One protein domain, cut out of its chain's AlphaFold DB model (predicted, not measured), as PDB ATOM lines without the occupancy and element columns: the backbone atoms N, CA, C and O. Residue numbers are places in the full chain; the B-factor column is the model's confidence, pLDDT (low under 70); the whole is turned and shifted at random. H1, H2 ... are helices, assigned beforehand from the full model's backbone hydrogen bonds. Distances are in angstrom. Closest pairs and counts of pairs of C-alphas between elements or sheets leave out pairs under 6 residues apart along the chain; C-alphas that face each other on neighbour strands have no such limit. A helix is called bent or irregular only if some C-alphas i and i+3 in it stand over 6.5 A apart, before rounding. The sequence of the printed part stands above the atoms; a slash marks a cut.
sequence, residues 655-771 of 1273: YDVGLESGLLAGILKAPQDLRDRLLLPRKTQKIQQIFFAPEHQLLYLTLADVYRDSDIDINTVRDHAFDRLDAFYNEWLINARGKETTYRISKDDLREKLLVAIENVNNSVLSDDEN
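This is residues 655 to 771 of the 1273 residues of the protein "GNAT family N-acetyltransferase" of Candidatus Saccharibacteria bacterium oral taxon 955 (UniProt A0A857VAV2). Two pairs of helices cross in two layers: H1 and H4 side by side in one, H5a and H6 side by side in the other, with H4 in the middle of the whole. H3 lies near H4 on the side away from H5a and H6, H2 sits off one end near H1, and H5, sharply bent, turns its second arm H5b away at the other end, where the loop of residues 735 to 746 extends the long axis. The printed part has 117 residues with six named helices, H1 to H6 in order along the chain, and no named strand, and its class is all helix. It is compact, with a radius of gyration of the C-alphas of 13.9 A, yet elongated in outline, spanning 40 by 25 by 24 A.

H1 covers residues 657 to 669, from C-alpha 657 at (131.644, 235.335, 186.923), and is 18.2 A long from first to last C-alpha. H2, residues 672 to 677, measures 8.8 A, and H3, residues 684 to 690, measures 9.9 A. H4, residues 694 to 706, is 19.1 A long and begins with C-alpha 694 at (137.904, 242.707, 191.085). H5, residues 714 to 734, was assigned as one helix by its hydrogen bonds, but it is bent: C-alphas 723 and 726 are 7.2 A apart. Its arm H5a, residues 714 to 723, is 14.3 A long, and its arm H5b, residues 726 to 734, is 10.7 A long. H6, residues 747 to 763, is 24.6 A long and ends with C-alpha 763 at (128.771, 240.257, 174.176).

H1 and H4 touch and run the same way at a shallow tilt of 14 degrees; their closest C-alphas, those of Leu 664 and Tyr 700, are 6.6 A apart. H1 touches H6 with residues 661 to 665 alone, at a steep tilt of 62 degrees, and the closest C-alphas, of Ala 665 and Val 761, are 5.1 A apart. H2 is close to H1 but not clearly touching, with the C-alphas of Ile 667 and Arg 675 closest at 7.0 A. H3 is close to H4 but not clearly touching, with the C-alphas of Ile 687 and Gln 697 closest at 6.4 A. H4 touches H5a at a steep tilt of 69 degrees, only just short of about perpendicular, and the closest C-alphas, of Thr 702 and Ala 721, are 5.7 A apart. H4 touches H6 with residues 694 to 699 alone, at a steep tilt of 61 degrees; the C-alphas of Glu 695 and Leu 754 come closest, at 5.0 A. H5a and H6 touch and run opposite ways at a shallow tilt of 13 degrees, with the C-alphas of Ile 714 and Asn 762 closest at 6.5 A. H5a and H5b stand about perpendicular, but only just, at 71 degrees. H5b is close to H6 but not clearly touching, with the C-alphas of Tyr 729 and Lys 747 closest at 6.7 A. Among the pairs that stay apart are H1 and H5b, H2 and H4, and H3 and H6. In H1, H3, H5a and H6 every O i to N i+4 pair is within hydrogen-bond range; the counts are 1 of 2 in H2, 7 of 9 in H4 and 4 of 5 in H5b.

The two C-alphas farthest apart in the domain, those of Arg 737 and Asp 768, are 42.6 A apart. The printed part has no cut. The links H1 to H2 and H3 to H4 are tight, and the link H5 to H6, with 12 residues, is long. The mean pLDDT of the printed part is 85.0, and the residues under 70 are 734 to 744 and 768.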
ATOM      1  N   TYR A 655     130.541 231.776 193.793       93.00
ATOM      2  CA  TYR A 655     130.576 232.914 192.876       93.00
ATOM      3  C   TYR A 655     130.190 232.454 191.473       93.00
ATOM      4  O   TYR A 655     130.199 231.263 191.200       93.00
ATOM      5  N   ASP A 656     129.840 233.398 190.602       93.19
ATOM      6  CA  ASP A 656     129.504 233.118 189.206       93.19
ATOM      7  C   ASP A 656     129.896 234.335 188.361       93.19
ATOM      8  O   ASP A 656     129.201 235.353 188.322       93.19
ATOM      9  N   VAL A 657     131.059 234.241 187.716       91.44
ATOM     10  CA  VAL A 657     131.644 235.335 186.923       91.44
ATOM     11  C   VAL A 657     130.807 235.611 185.661       91.44
ATOM     12  O   VAL A 657     130.750 236.749 185.180       91.44
ATOM     13  N   GLY A 658     130.110 234.596 185.141       91.00
ATOM     14  CA  GLY A 658     129.202 234.730 184.003       91.00
ATOM     15  C   GLY A 658     127.954 235.528 184.372       91.00
ATOM     16  O   GLY A 658     127.607 236.487 183.684       91.00
ATOM     17  N   LEU A 659     127.331 235.204 185.505       91.31
ATOM     18  CA  LEU A 659     126.176 235.931 186.031       91.31
ATOM     19  C   LEU A 659     126.536 237.363 186.453       91.31
ATOM     20  O   LEU A 659     125.744 238.281 186.241       91.31
ATOM     21  N   GLU A 660     127.738 237.588 186.992       94.38
ATOM     22  CA  GLU A 660     128.273 238.938 187.222       94.38
ATOM     23  C   GLU A 660     128.343 239.752 185.919       94.38
ATOM     24  O   GLU A 660     127.881 240.896 185.875       94.38
ATOM     25  N   SER A 661     128.857 239.149 184.840       93.12
ATOM     26  CA  SER A 661     128.907 239.777 183.511       93.12
ATOM     27  C   SER A 661     127.505 240.043 182.958       93.12
ATOM     28  O   SER A 661     127.239 241.121 182.422       93.12
ATOM     29  N   GLY A 662     126.582 239.093 183.132       91.81
ATOM     30  CA  GLY A 662     125.178 239.216 182.740       91.81
ATOM     31  C   GLY A 662     124.456 240.343 183.477       91.81
ATOM     32  O   GLY A 662     123.719 241.106 182.853       91.81
ATOM     33  N   LEU A 663     124.723 240.525 184.775       93.25
ATOM     34  CA  LEU A 663     124.208 241.653 185.553       93.25
ATOM     35  C   LEU A 663     124.706 242.994 184.997       93.25
ATOM     36  O   LEU A 663     123.905 243.907 184.786       93.25
ATOM     37  N   LEU A 664     126.013 243.114 184.752       94.50
ATOM     38  CA  LEU A 664     126.614 244.325 184.182       94.50
ATOM     39  C   LEU A 664     126.025 244.642 182.801       94.50
ATOM     40  O   LEU A 664     125.637 245.781 182.540       94.50
ATOM     41  N   ALA A 665     125.888 243.626 181.947       91.94
ATOM     42  CA  ALA A 665     125.294 243.758 180.620       91.94
ATOM     43  C   ALA A 665     123.812 244.146 180.691       91.94
ATOM     44  O   ALA A 665     123.367 245.018 179.945       91.94
ATOM     45  N   GLY A 666     123.056 243.541 181.611       90.62
ATOM     46  CA  GLY A 666     121.646 243.834 181.844       90.62
ATOM     47  C   GLY A 666     121.413 245.271 182.305       90.62
ATOM     48  O   GLY A 666     120.505 245.927 181.808       90.62
ATOM     49  N   ILE A 667     122.264 245.800 183.193       91.56
ATOM     50  CA  ILE A 667     122.206 247.211 183.609       91.56
ATOM     51  C   ILE A 667     122.541 248.137 182.433       91.56
ATOM     52  O   ILE A 667     121.834 249.119 182.211       91.56
ATOM     53  N   LEU A 668     123.600 247.832 181.677       90.94
ATOM     54  CA  LEU A 668     124.054 248.660 180.558       90.94
ATOM     55  C   LEU A 668     123.009 248.739 179.435       90.94
ATOM     56  O   LEU A 668     122.702 249.826 178.948       90.94
ATOM     57  N   LYS A 669     122.439 247.594 179.046       89.12
ATOM     58  CA  LYS A 669     121.511 247.457 177.911       89.12
ATOM     59  C   LYS A 669     120.043 247.687 178.282       89.12
ATOM     60  O   LYS A 669     119.187 247.662 177.399       89.12
ATOM     61  N   ALA A 670     119.738 247.908 179.562       87.25
ATOM     62  CA  ALA A 670     118.383 248.198 180.006       87.25
ATOM     63  C   ALA A 670     117.836 249.491 179.362       87.25
ATOM     64  O   ALA A 670     118.571 250.478 179.249       87.25
ATOM     65  N   PRO A 671     116.539 249.522 179.000       86.88
ATOM     66  CA  PRO A 671     115.851 250.745 178.592       86.88
ATOM     67  C   PRO A 671     115.992 251.875 179.624       86.88
ATOM     68  O   PRO A 671     116.033 251.625 180.832       86.88
ATOM     69  N   GLN A 672     116.048 253.127 179.157       86.00
ATOM     70  CA  GLN A 672     116.317 254.298 180.004       86.00
ATOM     71  C   GLN A 672     115.314 254.450 181.162       86.00
ATOM     72  O   GLN A 672     115.716 254.706 182.293       86.00
ATOM     73  N   ASP A 673     114.027 254.210 180.912       85.12
ATOM     74  CA  ASP A 673     112.963 254.262 181.922       85.12
ATOM     75  C   ASP A 673     113.156 253.232 183.046       85.12
ATOM     76  O   ASP A 673     112.821 253.491 184.206       85.12
ATOM     77  N   LEU A 674     113.726 252.069 182.719       84.50
ATOM     78  CA  LEU A 674     114.080 251.050 183.698       84.50
ATOM     79  C   LEU A 674     115.335 251.459 184.476       84.50
ATOM     80  O   LEU A 674     115.332 251.368 185.705       84.50
ATOM     81  N   ARG A 675     116.369 251.976 183.797       88.12
ATOM     82  CA  ARG A 675     117.603 252.464 184.442       88.12
ATOM     83  C   ARG A 675     117.330 253.597 185.428       88.12
ATOM     84  O   ARG A 675     117.847 253.560 186.542       88.12
ATOM     85  N   ASP A 676     116.442 254.531 185.105       85.31
ATOM     86  CA  ASP A 676     116.072 255.634 186.002       85.31
ATOM     87  C   ASP A 676     115.427 255.159 187.314       85.31
ATOM     88  O   ASP A 676     115.544 255.816 188.353       85.31
ATOM     89  N   ARG A 677     114.784 253.984 187.293       85.25
ATOM     90  CA  ARG A 677     114.124 253.368 188.453       85.25
ATOM     91  C   ARG A 677     115.024 252.411 189.235       85.25
ATOM     92  O   ARG A 677     114.654 252.027 190.346       85.25
ATOM     93  N   LEU A 678     116.177 252.011 188.691       86.12
ATOM     94  CA  LEU A 678     117.111 251.127 189.384       86.12
ATOM     95  C   LEU A 678     117.777 251.848 190.565       86.12
ATOM     96  O   LEU A 678     118.170 253.017 190.500       86.12
ATOM     97  N   LEU A 679     117.940 251.106 191.660       85.75
ATOM     98  CA  LEU A 679     118.669 251.532 192.851       85.75
ATOM     99  C   LEU A 679     119.863 250.602 193.056       85.75
ATOM    100  O   LEU A 679     119.763 249.566 193.712       85.75
ATOM    101  N   LEU A 680     120.993 250.980 192.465       88.50
ATOM    102  CA  LEU A 680     122.232 250.213 192.533       88.50
ATOM    103  C   LEU A 680     122.962 250.447 193.871       88.50
ATOM    104  O   LEU A 680     123.219 251.601 194.235       88.50
ATOM    105  N   PRO A 681     123.318 249.386 194.626       86.75
ATOM    106  CA  PRO A 681     124.148 249.512 195.822       86.75
ATOM    107  C   PRO A 681     125.482 250.204 195.530       86.75
ATOM    108  O   PRO A 681     126.178 249.810 194.602       86.75
ATOM    109  N   ARG A 682     125.862 251.193 196.349       84.50
ATOM    110  CA  ARG A 682     127.138 251.931 196.209       84.50
ATOM    111  C   ARG A 682     128.143 251.703 197.340       84.50
ATOM    112  O   ARG A 682     129.281 252.145 197.251       84.50
ATOM    113  N   LYS A 683     127.741 251.043 198.433       85.38
ATOM    114  CA  LYS A 683     128.649 250.755 199.557       85.38
ATOM    115  C   LYS A 683     129.650 249.669 199.153       85.38
ATOM    116  O   LYS A 683     129.220 248.608 198.713       85.38
ATOM    117  N   THR A 684     130.942 249.882 199.404       81.56
ATOM    118  CA  THR A 684     132.038 248.933 199.109       81.56
ATOM    119  C   THR A 684     131.741 247.503 199.552       81.56
ATOM    120  O   THR A 684     131.790 246.588 198.738       81.56
ATOM    121  N   GLN A 685     131.300 247.320 200.800       80.94
ATOM    122  CA  GLN A 685     130.948 246.003 201.350       80.94
ATOM    123  C   GLN A 685     129.850 245.292 200.544       80.94
ATOM    124  O   GLN A 685     129.922 244.091 200.321       80.94
ATOM    125  N   LYS A 686     128.837 246.036 200.073       86.69
ATOM    126  CA  LYS A 686     127.757 245.486 199.239       86.69
ATOM    127  C   LYS A 686     128.272 245.089 197.855       86.69
ATOM    128  O   LYS A 686     127.808 244.106 197.302       86.69
ATOM    129  N   ILE A 687     129.226 245.836 197.305       88.31
ATOM    130  CA  ILE A 687     129.810 245.561 195.988       88.31
ATOM    131  C   ILE A 687     130.693 244.310 196.045       88.31
ATOM    132  O   ILE A 687     130.517 243.422 195.223       88.31
ATOM    133  N   GLN A 688     131.557 244.185 197.056       84.88
ATOM    134  CA  GLN A 688     132.387 242.989 197.280       84.88
ATOM    135  C   GLN A 688     131.552 241.740 197.625       84.88
ATOM    136  O   GLN A 688     131.931 240.607 197.327       84.88
ATOM    137  N   GLN A 689     130.380 241.941 198.234       87.44
ATOM    138  CA  GLN A 689     129.406 240.874 198.446       87.44
ATOM    139  C   GLN A 689     128.789 240.394 197.123       87.44
ATOM    140  O   GLN A 689     128.578 239.198 196.951       87.44
ATOM    141  N   ILE A 690     128.513 241.294 196.178       91.06
ATOM    142  CA  ILE A 690     127.918 240.933 194.882       91.06
ATOM    143  C   ILE A 690     128.973 240.325 193.951       91.06
ATOM    144  O   ILE A 690     128.739 239.257 193.398       91.06
ATOM    145  N   PHE A 691     130.138 240.959 193.821       91.12
ATOM    146  CA  PHE A 691     131.148 240.609 192.822       91.12
ATOM    147  C   PHE A 691     132.383 239.970 193.458       91.12
ATOM    148  O   PHE A 691     133.044 240.578 194.304       91.12
ATOM    149  N   PHE A 692     132.730 238.767 193.013       90.00
ATOM    150  CA  PHE A 692     133.974 238.082 193.354       90.00
ATOM    151  C   PHE A 692     135.160 238.597 192.528       90.00
ATOM    152  O   PHE A 692     136.264 238.722 193.066       90.00
ATOM    153  N   ALA A 693     134.950 238.923 191.250       89.81
ATOM    154  CA  ALA A 693     136.011 239.392 190.365       89.81
ATOM    155  C   ALA A 693     136.305 240.898 190.575       89.81
ATOM    156  O   ALA A 693     135.386 241.722 190.483       89.81
ATOM    157  N   PRO A 694     137.564 241.302 190.845       89.12
ATOM    158  CA  PRO A 694     137.904 242.707 191.085       89.12
ATOM    159  C   PRO A 694     137.687 243.597 189.850       89.12
ATOM    160  O   PRO A 694     137.268 244.746 189.984       89.12
ATOM    161  N   GLU A 695     137.891 243.073 188.642       92.19
ATOM    162  CA  GLU A 695     137.589 243.756 187.383       92.19
ATOM    163  C   GLU A 695     136.088 244.061 187.226       92.19
ATOM    164  O   GLU A 695     135.720 245.153 186.791       92.19
ATOM    165  N   HIS A 696     135.204 243.160 187.668       93.94
ATOM    166  CA  HIS A 696     133.760 243.397 187.663       93.94
ATOM    167  C   HIS A 696     133.326 244.394 188.736       93.94
ATOM    168  O   HIS A 696     132.425 245.193 188.487       93.94
ATOM    169  N   GLN A 697     133.989 244.415 189.899       91.81
ATOM    170  CA  GLN A 697     133.772 245.457 190.911       91.81
ATOM    171  C   GLN A 697     134.083 246.852 190.344       91.81
ATOM    172  O   GLN A 697     133.286 247.777 190.521       91.81
ATOM    173  N   LEU A 698     135.204 246.998 189.627       92.56
ATOM    174  CA  LEU A 698     135.595 248.250 188.967       92.56
ATOM    175  C   LEU A 698     134.594 248.662 187.876       92.56
ATOM    176  O   LEU A 698     134.172 249.824 187.828       92.56
ATOM    177  N   LEU A 699     134.165 247.720 187.029       94.31
ATOM    178  CA  LEU A 699     133.146 247.990 186.010       94.31
ATOM    179  C   LEU A 699     131.811 248.389 186.623       94.31
ATOM    180  O   LEU A 699     131.209 249.365 186.186       94.31
ATOM    181  N   TYR A 700     131.374 247.687 187.664       94.44
ATOM    182  CA  TYR A 700     130.138 247.998 188.362       94.44
ATOM    183  C   TYR A 700     130.168 249.396 188.982       94.44
ATOM    184  O   TYR A 700     129.215 250.151 188.824       94.44
ATOM    185  N   LEU A 701     131.258 249.765 189.665       91.88
ATOM    186  CA  LEU A 701     131.428 251.102 190.244       91.88
ATOM    187  C   LEU A 701     131.331 252.196 189.189       91.88
ATOM    188  O   LEU A 701     130.713 253.234 189.418       91.88
ATOM    189  N   THR A 702     131.959 251.956 188.044       91.94
ATOM    190  CA  THR A 702     131.950 252.887 186.921       91.94
ATOM    191  C   THR A 702     130.550 253.006 186.337       91.94
ATOM    192  O   THR A 702     129.999 254.101 186.268       91.94
ATOM    193  N   LEU A 703     129.928 251.873 186.014       91.50
ATOM    194  CA  LEU A 703     128.576 251.806 185.477       91.50
ATOM    195  C   LEU A 703     127.554 252.438 186.429       91.50
ATOM    196  O   LEU A 703     126.694 253.194 185.993       91.50
ATOM    197  N   ALA A 704     127.674 252.208 187.737       90.00
ATOM    198  CA  ALA A 704     126.774 252.758 188.743       90.00
ATOM    199  C   ALA A 704     126.784 254.293 188.815       90.00
ATOM    200  O   ALA A 704     125.847 254.861 189.384       90.00
ATOM    201  N   ASP A 705     127.791 254.967 188.253       88.19
ATOM    202  CA  ASP A 705     127.835 256.428 188.166       88.19
ATOM    203  C   ASP A 705     127.211 256.993 186.892       88.19
ATOM    204  O   ASP A 705     126.630 258.073 186.964       88.19
ATOM    205  N   VAL A 706     127.250 256.252 185.781       89.88
ATOM    206  CA  VAL A 706     126.809 256.730 184.454       89.88
ATOM    207  C   VAL A 706     125.548 256.038 183.919       89.88
ATOM    208  O   VAL A 706     124.997 256.447 182.908       89.88
ATOM    209  N   TYR A 707     125.023 255.002 184.586       89.94
ATOM    210  CA  TYR A 707     123.908 254.184 184.066       89.94
ATOM    211  C   TYR A 707     122.593 254.936 183.782       89.94
ATOM    212  O   TYR A 707     121.712 254.375 183.136       89.94
ATOM    213  N   ARG A 708     122.419 256.169 184.267       88.19
ATOM    214  CA  ARG A 708     121.229 256.996 183.982       88.19
ATOM    215  C   ARG A 708     121.401 257.905 182.765       88.19
ATOM    216  O   ARG A 708     120.446 258.563 182.362       88.19
ATOM    217  N   ASP A 709     122.587 257.923 182.169       88.62
ATOM    218  CA  ASP A 709     122.860 258.737 180.995       88.62
ATOM    219  C   ASP A 709     122.100 258.170 179.783       88.62
ATOM    220  O   ASP A 709     121.957 256.953 179.603       88.62
ATOM    221  N   SER A 710     121.538 259.061 178.966       80.31
ATOM    222  CA  SER A 710     120.665 258.695 177.840       80.31
ATOM    223  C   SER A 710     121.410 258.024 176.681       80.31
ATOM    224  O   SER A 710     120.801 257.289 175.909       80.31
ATOM    225  N   ASP A 711     122.714 258.259 176.566       82.56
ATOM    226  CA  ASP A 711     123.605 257.846 175.477       82.56
ATOM    227  C   ASP A 711     124.697 256.859 175.924       82.56
ATOM    228  O   ASP A 711     125.656 256.631 175.192       82.56
ATOM    229  N   ILE A 712     124.554 256.247 177.104       88.19
ATOM    230  CA  ILE A 712     125.543 255.297 177.622       88.19
ATOM    231  C   ILE A 712     125.753 254.097 176.683       88.19
ATOM    232  O   ILE A 712     124.813 253.375 176.334       88.19
ATOM    233  N   ASP A 713     127.019 253.843 176.355       88.44
ATOM    234  CA  ASP A 713     127.485 252.638 175.677       88.44
ATOM    235  C   ASP A 713     128.692 252.010 176.401       88.44
ATOM    236  O   ASP A 713     129.215 252.532 177.392       88.44
ATOM    237  N   ILE A 714     129.129 250.842 175.928       89.81
ATOM    238  CA  ILE A 714     130.244 250.113 176.539       89.81
ATOM    239  C   ILE A 714     131.586 250.859 176.435       89.81
ATOM    240  O   ILE A 714     132.427 250.715 177.321       89.81
ATOM    241  N   ASN A 715     131.805 251.661 175.389       89.19
ATOM    242  CA  ASN A 715     133.040 252.426 175.215       89.19
ATOM    243  C   ASN A 715     133.117 253.553 176.243       89.19
ATOM    244  O   ASN A 715     134.175 253.757 176.834       89.19
ATOM    245  N   THR A 716     131.993 254.217 176.529       87.44
ATOM    246  CA  THR A 716     131.905 255.210 177.606       87.44
ATOM    247  C   THR A 716     132.261 254.583 178.955       87.44
ATOM    248  O   THR A 716     133.106 255.104 179.682       87.44
ATOM    249  N   VAL A 717     131.685 253.418 179.284       90.94
ATOM    250  CA  VAL A 717     131.995 252.702 180.538       90.94
ATOM    251  C   VAL A 717     133.459 252.257 180.585       90.94
ATOM    252  O   VAL A 717     134.097 252.370 181.631       90.94
ATOM    253  N   ARG A 718     134.011 251.787 179.460       92.62
ATOM    254  CA  ARG A 718     135.418 251.387 179.335       92.62
ATOM    255  C   ARG A 718     136.361 252.539 179.658       92.62
ATOM    256  O   ARG A 718     137.269 252.362 180.467       92.62
ATOM    257  N   ASP A 719     136.159 253.690 179.026       91.56
ATOM    258  CA  ASP A 719     137.061 254.832 179.169       91.56
ATOM    259  C   ASP A 719     137.051 255.335 180.626       91.56
ATOM    260  O   ASP A 719     138.107 255.458 181.249       91.56
ATOM    261  N   HIS A 720     135.867 255.449 181.241       91.56
ATOM    262  CA  HIS A 720     135.749 255.793 182.661       91.56
ATOM    263  C   HIS A 720     136.351 254.742 183.614       91.56
ATOM    264  O   HIS A 720     136.863 255.099 184.679       91.56
ATOM    265  N   ALA A 721     136.298 253.450 183.269       92.75
ATOM    266  CA  ALA A 721     136.875 252.390 184.092       92.75
ATOM    267  C   ALA A 721     138.410 252.439 184.067       92.75
ATOM    268  O   ALA A 721     139.040 252.258 185.111       92.75
ATOM    269  N   PHE A 722     139.017 252.746 182.914       94.00
ATOM    270  CA  PHE A 722     140.465 252.956 182.817       94.00
ATOM    271  C   PHE A 722     140.927 254.210 183.556       94.00
ATOM    272  O   PHE A 722     141.935 254.141 184.259       94.00
ATOM    273  N   ASP A 723     140.168 255.306 183.486       93.38
ATOM    274  CA  ASP A 723     140.459 256.521 184.259       93.38
ATOM    275  C   ASP A 723     140.449 256.259 185.777       93.38
ATOM    276  O   ASP A 723     141.172 256.900 186.543       93.38
ATOM    277  N   ARG A 724     139.646 255.286 186.228       91.88
ATOM    278  CA  ARG A 724     139.520 254.890 187.638       91.88
ATOM    279  C   ARG A 724     140.437 253.759 188.082       91.88
ATOM    280  O   ARG A 724     140.556 253.552 189.291       91.88
ATOM    281  N   LEU A 725     141.077 253.043 187.161       92.06
ATOM    282  CA  LEU A 725     141.847 251.831 187.458       92.06
ATOM    283  C   LEU A 725     142.915 252.085 188.525       92.06
ATOM    284  O   LEU A 725     143.035 251.329 189.487       92.06
ATOM    285  N   ASP A 726     143.646 253.187 188.386       88.56
ATOM    286  CA  ASP A 726     144.718 253.585 189.295       88.56
ATOM    287  C   ASP A 726     144.223 253.829 190.721       88.56
ATOM    288  O   ASP A 726     144.811 253.331 191.687       88.56
ATOM    289  N   ALA A 727     143.131 254.583 190.852       88.38
ATOM    290  CA  ALA A 727     142.521 254.885 192.139       88.38
ATOM    291  C   ALA A 727     141.935 253.616 192.771       88.38
ATOM    292  O   ALA A 727     142.217 253.325 193.929       88.38
ATOM    293  N   PHE A 728     141.207 252.809 191.993       88.06
ATOM    294  CA  PHE A 728     140.633 251.547 192.456       88.06
ATOM    295  C   PHE A 728     141.709 250.572 192.942       88.06
ATOM    296  O   PHE A 728     141.602 250.034 194.040       88.06
ATOM    297  N   TYR A 729     142.788 250.387 192.183       85.88
ATOM    298  CA  TYR A 729     143.880 249.495 192.566       85.88
ATOM    299  C   TYR A 729     144.511 249.899 193.912       85.88
ATOM    300  O   TYR A 729     144.700 249.061 194.798       85.88
ATOM    301  N   ASN A 730     144.769 251.194 194.106       81.12
ATOM    302  CA  ASN A 730     145.395 251.706 195.326       81.12
ATOM    303  C   ASN A 730     144.445 251.724 196.537       81.12
ATOM    304  O   ASN A 730     144.862 251.421 197.658       81.12
ATOM    305  N   GLU A 731     143.180 252.090 196.329       78.94
ATOM    306  CA  GLU A 731     142.199 252.267 197.402       78.94
ATOM    307  C   GLU A 731     141.493 250.960 197.782       78.94
ATOM    308  O   GLU A 731     141.272 250.717 198.968       78.94
ATOM    309  N   TRP A 732     141.158 250.110 196.806       77.44
ATOM    310  CA  TRP A 732     140.348 248.907 197.022       77.44
ATOM    311  C   TRP A 732     141.181 247.639 197.151       77.44
ATOM    312  O   TRP A 732     140.850 246.818 197.995       77.44
ATOM    313  N   LEU A 733     142.245 247.463 196.361       74.56
ATOM    314  CA  LEU A 733     143.014 246.209 196.356       74.56
ATOM    315  C   LEU A 733     144.227 246.268 197.286       74.56
ATOM    316  O   LEU A 733     144.340 245.462 198.208       74.56
ATOM    317  N   ILE A 734     145.103 247.258 197.102       67.62
ATOM    318  CA  ILE A 734     146.282 247.442 197.965       67.62
ATOM    319  C   ILE A 734     145.880 248.007 199.327       67.62
ATOM    320  O   ILE A 734     146.463 247.637 200.348       67.62
ATOM    321  N   ASN A 735     144.872 248.880 199.327       58.72
ATOM    322  CA  ASN A 735     144.344 249.590 200.480       58.72
ATOM    323  C   ASN A 735     145.467 250.145 201.376       58.72
ATOM    324  O   ASN A 735     145.776 249.600 202.440       58.72
ATOM    325  N   ALA A 736     146.070 251.265 200.954       48.34
ATOM    326  CA  ALA A 736     147.169 251.953 201.652       48.34
ATOM    327  C   ALA A 736     146.889 252.272 203.143       48.34
ATOM    328  O   ALA A 736     147.797 252.646 203.887       48.34
ATOM    329  N   ARG A 737     145.640 252.108 203.606       41.25
ATOM    330  CA  ARG A 737     145.215 252.190 205.008       41.25
ATOM    331  C   ARG A 737     144.551 250.895 205.504       41.25
ATOM    332  O   ARG A 737     143.471 250.924 206.081       41.25
ATOM    333  N   GLY A 738     145.214 249.753 205.333       47.47
ATOM    334  CA  GLY A 738     145.132 248.626 206.273       47.47
ATOM    335  C   GLY A 738     143.777 247.925 206.451       47.47
ATOM    336  O   GLY A 738     143.518 247.451 207.555       47.47
ATOM    337  N   LYS A 739     142.931 247.808 205.416       48.94
ATOM    338  CA  LYS A 739     141.739 246.937 205.474       48.94
ATOM    339  C   LYS A 739     141.629 245.945 204.298       48.94
ATOM    340  O   LYS A 739     141.503 246.319 203.141       48.94
ATOM    341  N   GLU A 740     141.638 244.662 204.657       50.91
ATOM    342  CA  GLU A 740     140.705 243.628 204.160       50.91
ATOM    343  C   GLU A 740     140.811 243.028 202.739       50.91
ATOM    344  O   GLU A 740     139.892 242.305 202.373       50.91
ATOM    345  N   THR A 741     141.877 243.195 201.937       55.53
ATOM    346  CA  THR A 741     141.987 242.364 200.702       55.53
ATOM    347  C   THR A 741     143.302 241.612 200.530       55.53
ATOM    348  O   THR A 741     144.385 242.178 200.657       55.53
ATOM    349  N   THR A 742     143.192 240.313 200.253       58.03
ATOM    350  CA  THR A 742     144.275 239.346 199.995       58.03
ATOM    351  C   THR A 742     144.513 239.101 198.502       58.03
ATOM    352  O   THR A 742     145.295 238.223 198.146       58.03
ATOM    353  N   TYR A 743     143.859 239.866 197.617       65.38
ATOM    354  CA  TYR A 743     144.127 239.795 196.181       65.38
ATOM    355  C   TYR A 743     145.555 240.264 195.911       65.38
ATOM    356  O   TYR A 743     145.929 241.382 196.263       65.38
ATOM    357  N   ARG A 744     146.342 239.432 195.235       64.25
ATOM    358  CA  ARG A 744     147.687 239.788 194.776       64.25
ATOM    359  C   ARG A 744     147.717 239.718 193.254       64.25
ATOM    360  O   ARG A 744     148.366 238.871 192.656       64.25
ATOM    361  N   ILE A 745     146.920 240.600 192.656       72.31
ATOM    362  CA  ILE A 745     146.889 240.878 191.221       72.31
ATOM    363  C   ILE A 745     147.793 242.081 190.954       72.31
ATOM    364  O   ILE A 745     147.774 243.037 191.729       72.31
ATOM    365  N   SER A 746     148.603 242.033 189.897       80.50
ATOM    366  CA  SER A 746     149.366 243.209 189.479       80.50
ATOM    367  C   SER A 746     148.417 244.252 188.877       80.50
ATOM    368  O   SER A 746     147.300 243.943 188.452       80.50
ATOM    369  N   LYS A 747     148.840 245.515 188.829       84.19
ATOM    370  CA  LYS A 747     148.044 246.558 188.171       84.19
ATOM    371  C   LYS A 747     147.838 246.255 186.681       84.19
ATOM    372  O   LYS A 747     146.763 246.522 186.148       84.19
ATOM    373  N   ASP A 748     148.854 245.681 186.043       86.25
ATOM    374  CA  ASP A 748     148.828 245.309 184.630       86.25
ATOM    375  C   ASP A 748     147.911 244.101 184.395       86.25
ATOM    376  O   ASP A 748     147.058 244.148 183.514       86.25
ATOM    377  N   ASP A 749     147.959 243.086 185.259       85.31
ATOM    378  CA  ASP A 749     147.038 241.944 185.223       85.31
ATOM    379  C   ASP A 749     145.584 242.395 185.411       85.31
ATOM    380  O   ASP A 749     144.686 241.919 184.716       85.31
ATOM    381  N   LEU A 750     145.321 243.329 186.337       89.44
ATOM    382  CA  LEU A 750     143.978 243.889 186.516       89.44
ATOM    383  C   LEU A 750     143.512 244.597 185.243       89.44
ATOM    384  O   LEU A 750     142.346 244.485 184.868       89.44
ATOM    385  N   ARG A 751     144.419 245.309 184.567       92.06
ATOM    386  CA  ARG A 751     144.141 245.982 183.298       92.06
ATOM    387  C   ARG A 751     143.772 244.987 182.199       92.06
ATOM    388  O   ARG A 751     142.812 245.229 181.470       92.06
ATOM    389  N   GLU A 752     144.506 243.885 182.083       92.75
ATOM    390  CA  GLU A 752     144.228 242.825 181.108       92.75
ATOM    391  C   GLU A 752     142.887 242.141 181.386       92.75
ATOM    392  O   GLU A 752     142.055 242.023 180.485       92.75
ATOM    393  N   LYS A 753     142.620 241.777 182.645       92.44
ATOM    394  CA  LYS A 753     141.330 241.194 183.037       92.44
ATOM    395  C   LYS A 753     140.164 242.149 182.814       92.44
ATOM    396  O   LYS A 753     139.103 241.717 182.374       92.44
ATOM    397  N   LEU A 754     140.364 243.446 183.051       94.56
ATOM    398  CA  LEU A 754     139.362 244.470 182.772       94.56
ATOM    399  C   LEU A 754     139.003 244.527 181.281       94.56
ATOM    400  O   LEU A 754     137.823 244.608 180.955       94.56
ATOM    401  N   LEU A 755     139.986 244.440 180.375       93.00
ATOM    402  CA  LEU A 755     139.723 244.392 178.929       93.00
ATOM    403  C   LEU A 755     138.848 243.192 178.555       93.00
ATOM    404  O   LEU A 755     137.848 243.359 177.856       93.00
ATOM    405  N   VAL A 756     139.199 242.007 179.064       93.69
ATOM    406  CA  VAL A 756     138.447 240.768 178.818       93.69
ATOM    407  C   VAL A 756     137.027 240.868 179.380       93.69
ATOM    408  O   VAL A 756     136.060 240.530 178.699       93.69
ATOM    409  N   ALA A 757     136.873 241.387 180.599       93.75
ATOM    410  CA  ALA A 757     135.569 241.581 181.225       93.75
ATOM    411  C   ALA A 757     134.670 242.535 180.423       93.75
ATOM    412  O   ALA A 757     133.484 242.265 180.253       93.75
ATOM    413  N   ILE A 758     135.221 243.625 179.882       93.75
ATOM    414  CA  ILE A 758     134.470 244.583 179.057       93.75
ATOM    415  C   ILE A 758     133.947 243.927 177.780       93.75
ATOM    416  O   ILE A 758     132.781 244.116 177.426       93.75
ATOM    417  N   GLU A 759     134.783 243.141 177.102       92.12
ATOM    418  CA  GLU A 759     134.376 242.395 175.910       92.12
ATOM    419  C   GLU A 759     133.269 241.383 176.241       92.12
ATOM    420  O   GLU A 759     132.239 241.339 175.559       92.12
ATOM    421  N   ASN A 760     133.423 240.641 177.339       92.38
ATOM    422  CA  ASN A 760     132.420 239.687 177.808       92.38
ATOM    423  C   ASN A 760     131.088 240.370 178.136       92.38
ATOM    424  O   ASN A 760     130.039 239.897 177.703       92.38
ATOM    425  N   VAL A 761     131.106 241.506 178.838       92.31
ATOM    426  CA  VAL A 761     129.901 242.290 179.156       92.31
ATOM    427  C   VAL A 761     129.236 242.822 177.883       92.31
ATOM    428  O   VAL A 761     128.010 242.771 177.762       92.31
ATOM    429  N   ASN A 762     130.015 243.281 176.900       90.69
ATOM    430  CA  ASN A 762     129.468 243.741 175.624       90.69
ATOM    431  C   ASN A 762     128.740 242.622 174.867       90.69
ATOM    432  O   ASN A 762     127.674 242.846 174.290       90.69
ATOM    433  N   ASN A 763     129.301 241.414 174.893       87.75
ATOM    434  CA  ASN A 763     128.771 240.257 174.176       87.75
ATOM    435  C   ASN A 763     127.657 239.527 174.951       87.75
ATOM    436  O   ASN A 763     126.844 238.833 174.345       87.75
ATOM    437  N   SER A 764     127.578 239.717 176.269       86.31
ATOM    438  CA  SER A 764     126.571 239.090 177.131       86.31
ATOM    439  C   SER A 764     125.203 239.759 177.002       86.31
ATOM    440  O   SER A 764     125.095 240.968 176.789       86.31
ATOM    441  N   VAL A 765     124.132 238.988 177.163       80.38
ATOM    442  CA  VAL A 765     122.756 239.495 177.266       80.38
ATOM    443  C   VAL A 765     122.123 238.842 178.486       80.38
ATOM    444  O   VAL A 765     122.277 237.638 178.682       80.38
ATOM    445  N   LEU A 766     121.454 239.639 179.320       80.94
ATOM    446  CA  LEU A 766     120.691 239.099 180.439       80.94
ATOM    447  C   LEU A 766     119.443 238.401 179.885       80.94
ATOM    448  O   LEU A 766     118.760 238.978 179.044       80.94
ATOM    449  N   SER A 767     119.181 237.169 180.322       75.25
ATOM    450  CA  SER A 767     118.024 236.393 179.858       75.25
ATOM    451  C   SER A 767     116.713 237.150 180.102       75.25
ATOM    452  O   SER A 767     116.558 237.773 181.152       75.25
ATOM    453  N   ASP A 768     115.756 237.053 179.173       69.19
ATOM    454  CA  ASP A 768     114.445 237.720 179.270       69.19
ATOM    455  C   ASP A 768     113.637 237.277 180.512       69.19
ATOM    456  O   ASP A 768     112.788 238.020 181.006       69.19
ATOM    457  N   ASP A 769     113.936 236.089 181.052       71.06
ATOM    458  CA  ASP A 769     113.328 235.544 182.274       71.06
ATOM    459  C   ASP A 769     113.988 236.062 183.572       71.06
ATOM    460  O   ASP A 769     113.487 235.825 184.675       71.06
ATOM    461  N   GLU A 770     115.119 236.770 183.477       76.44
ATOM    462  CA  GLU A 770     115.875 237.265 184.626       76.44
ATOM    463  C   GLU A 770     115.688 238.771 184.841       76.44
ATOM    464  O   GLU A 770     115.907 239.597 183.960       76.44
ATOM    465  N   ASN A 771     115.337 239.161 186.071       84.19
ATOM    466  CA  ASN A 771     115.287 240.570 186.459       84.19
ATOM    467  C   ASN A 771     116.553 240.988 187.229       84.19
ATOM    468  O   ASN A 771     117.070 240.250 188.070       84.19
TER     469      ASN A 771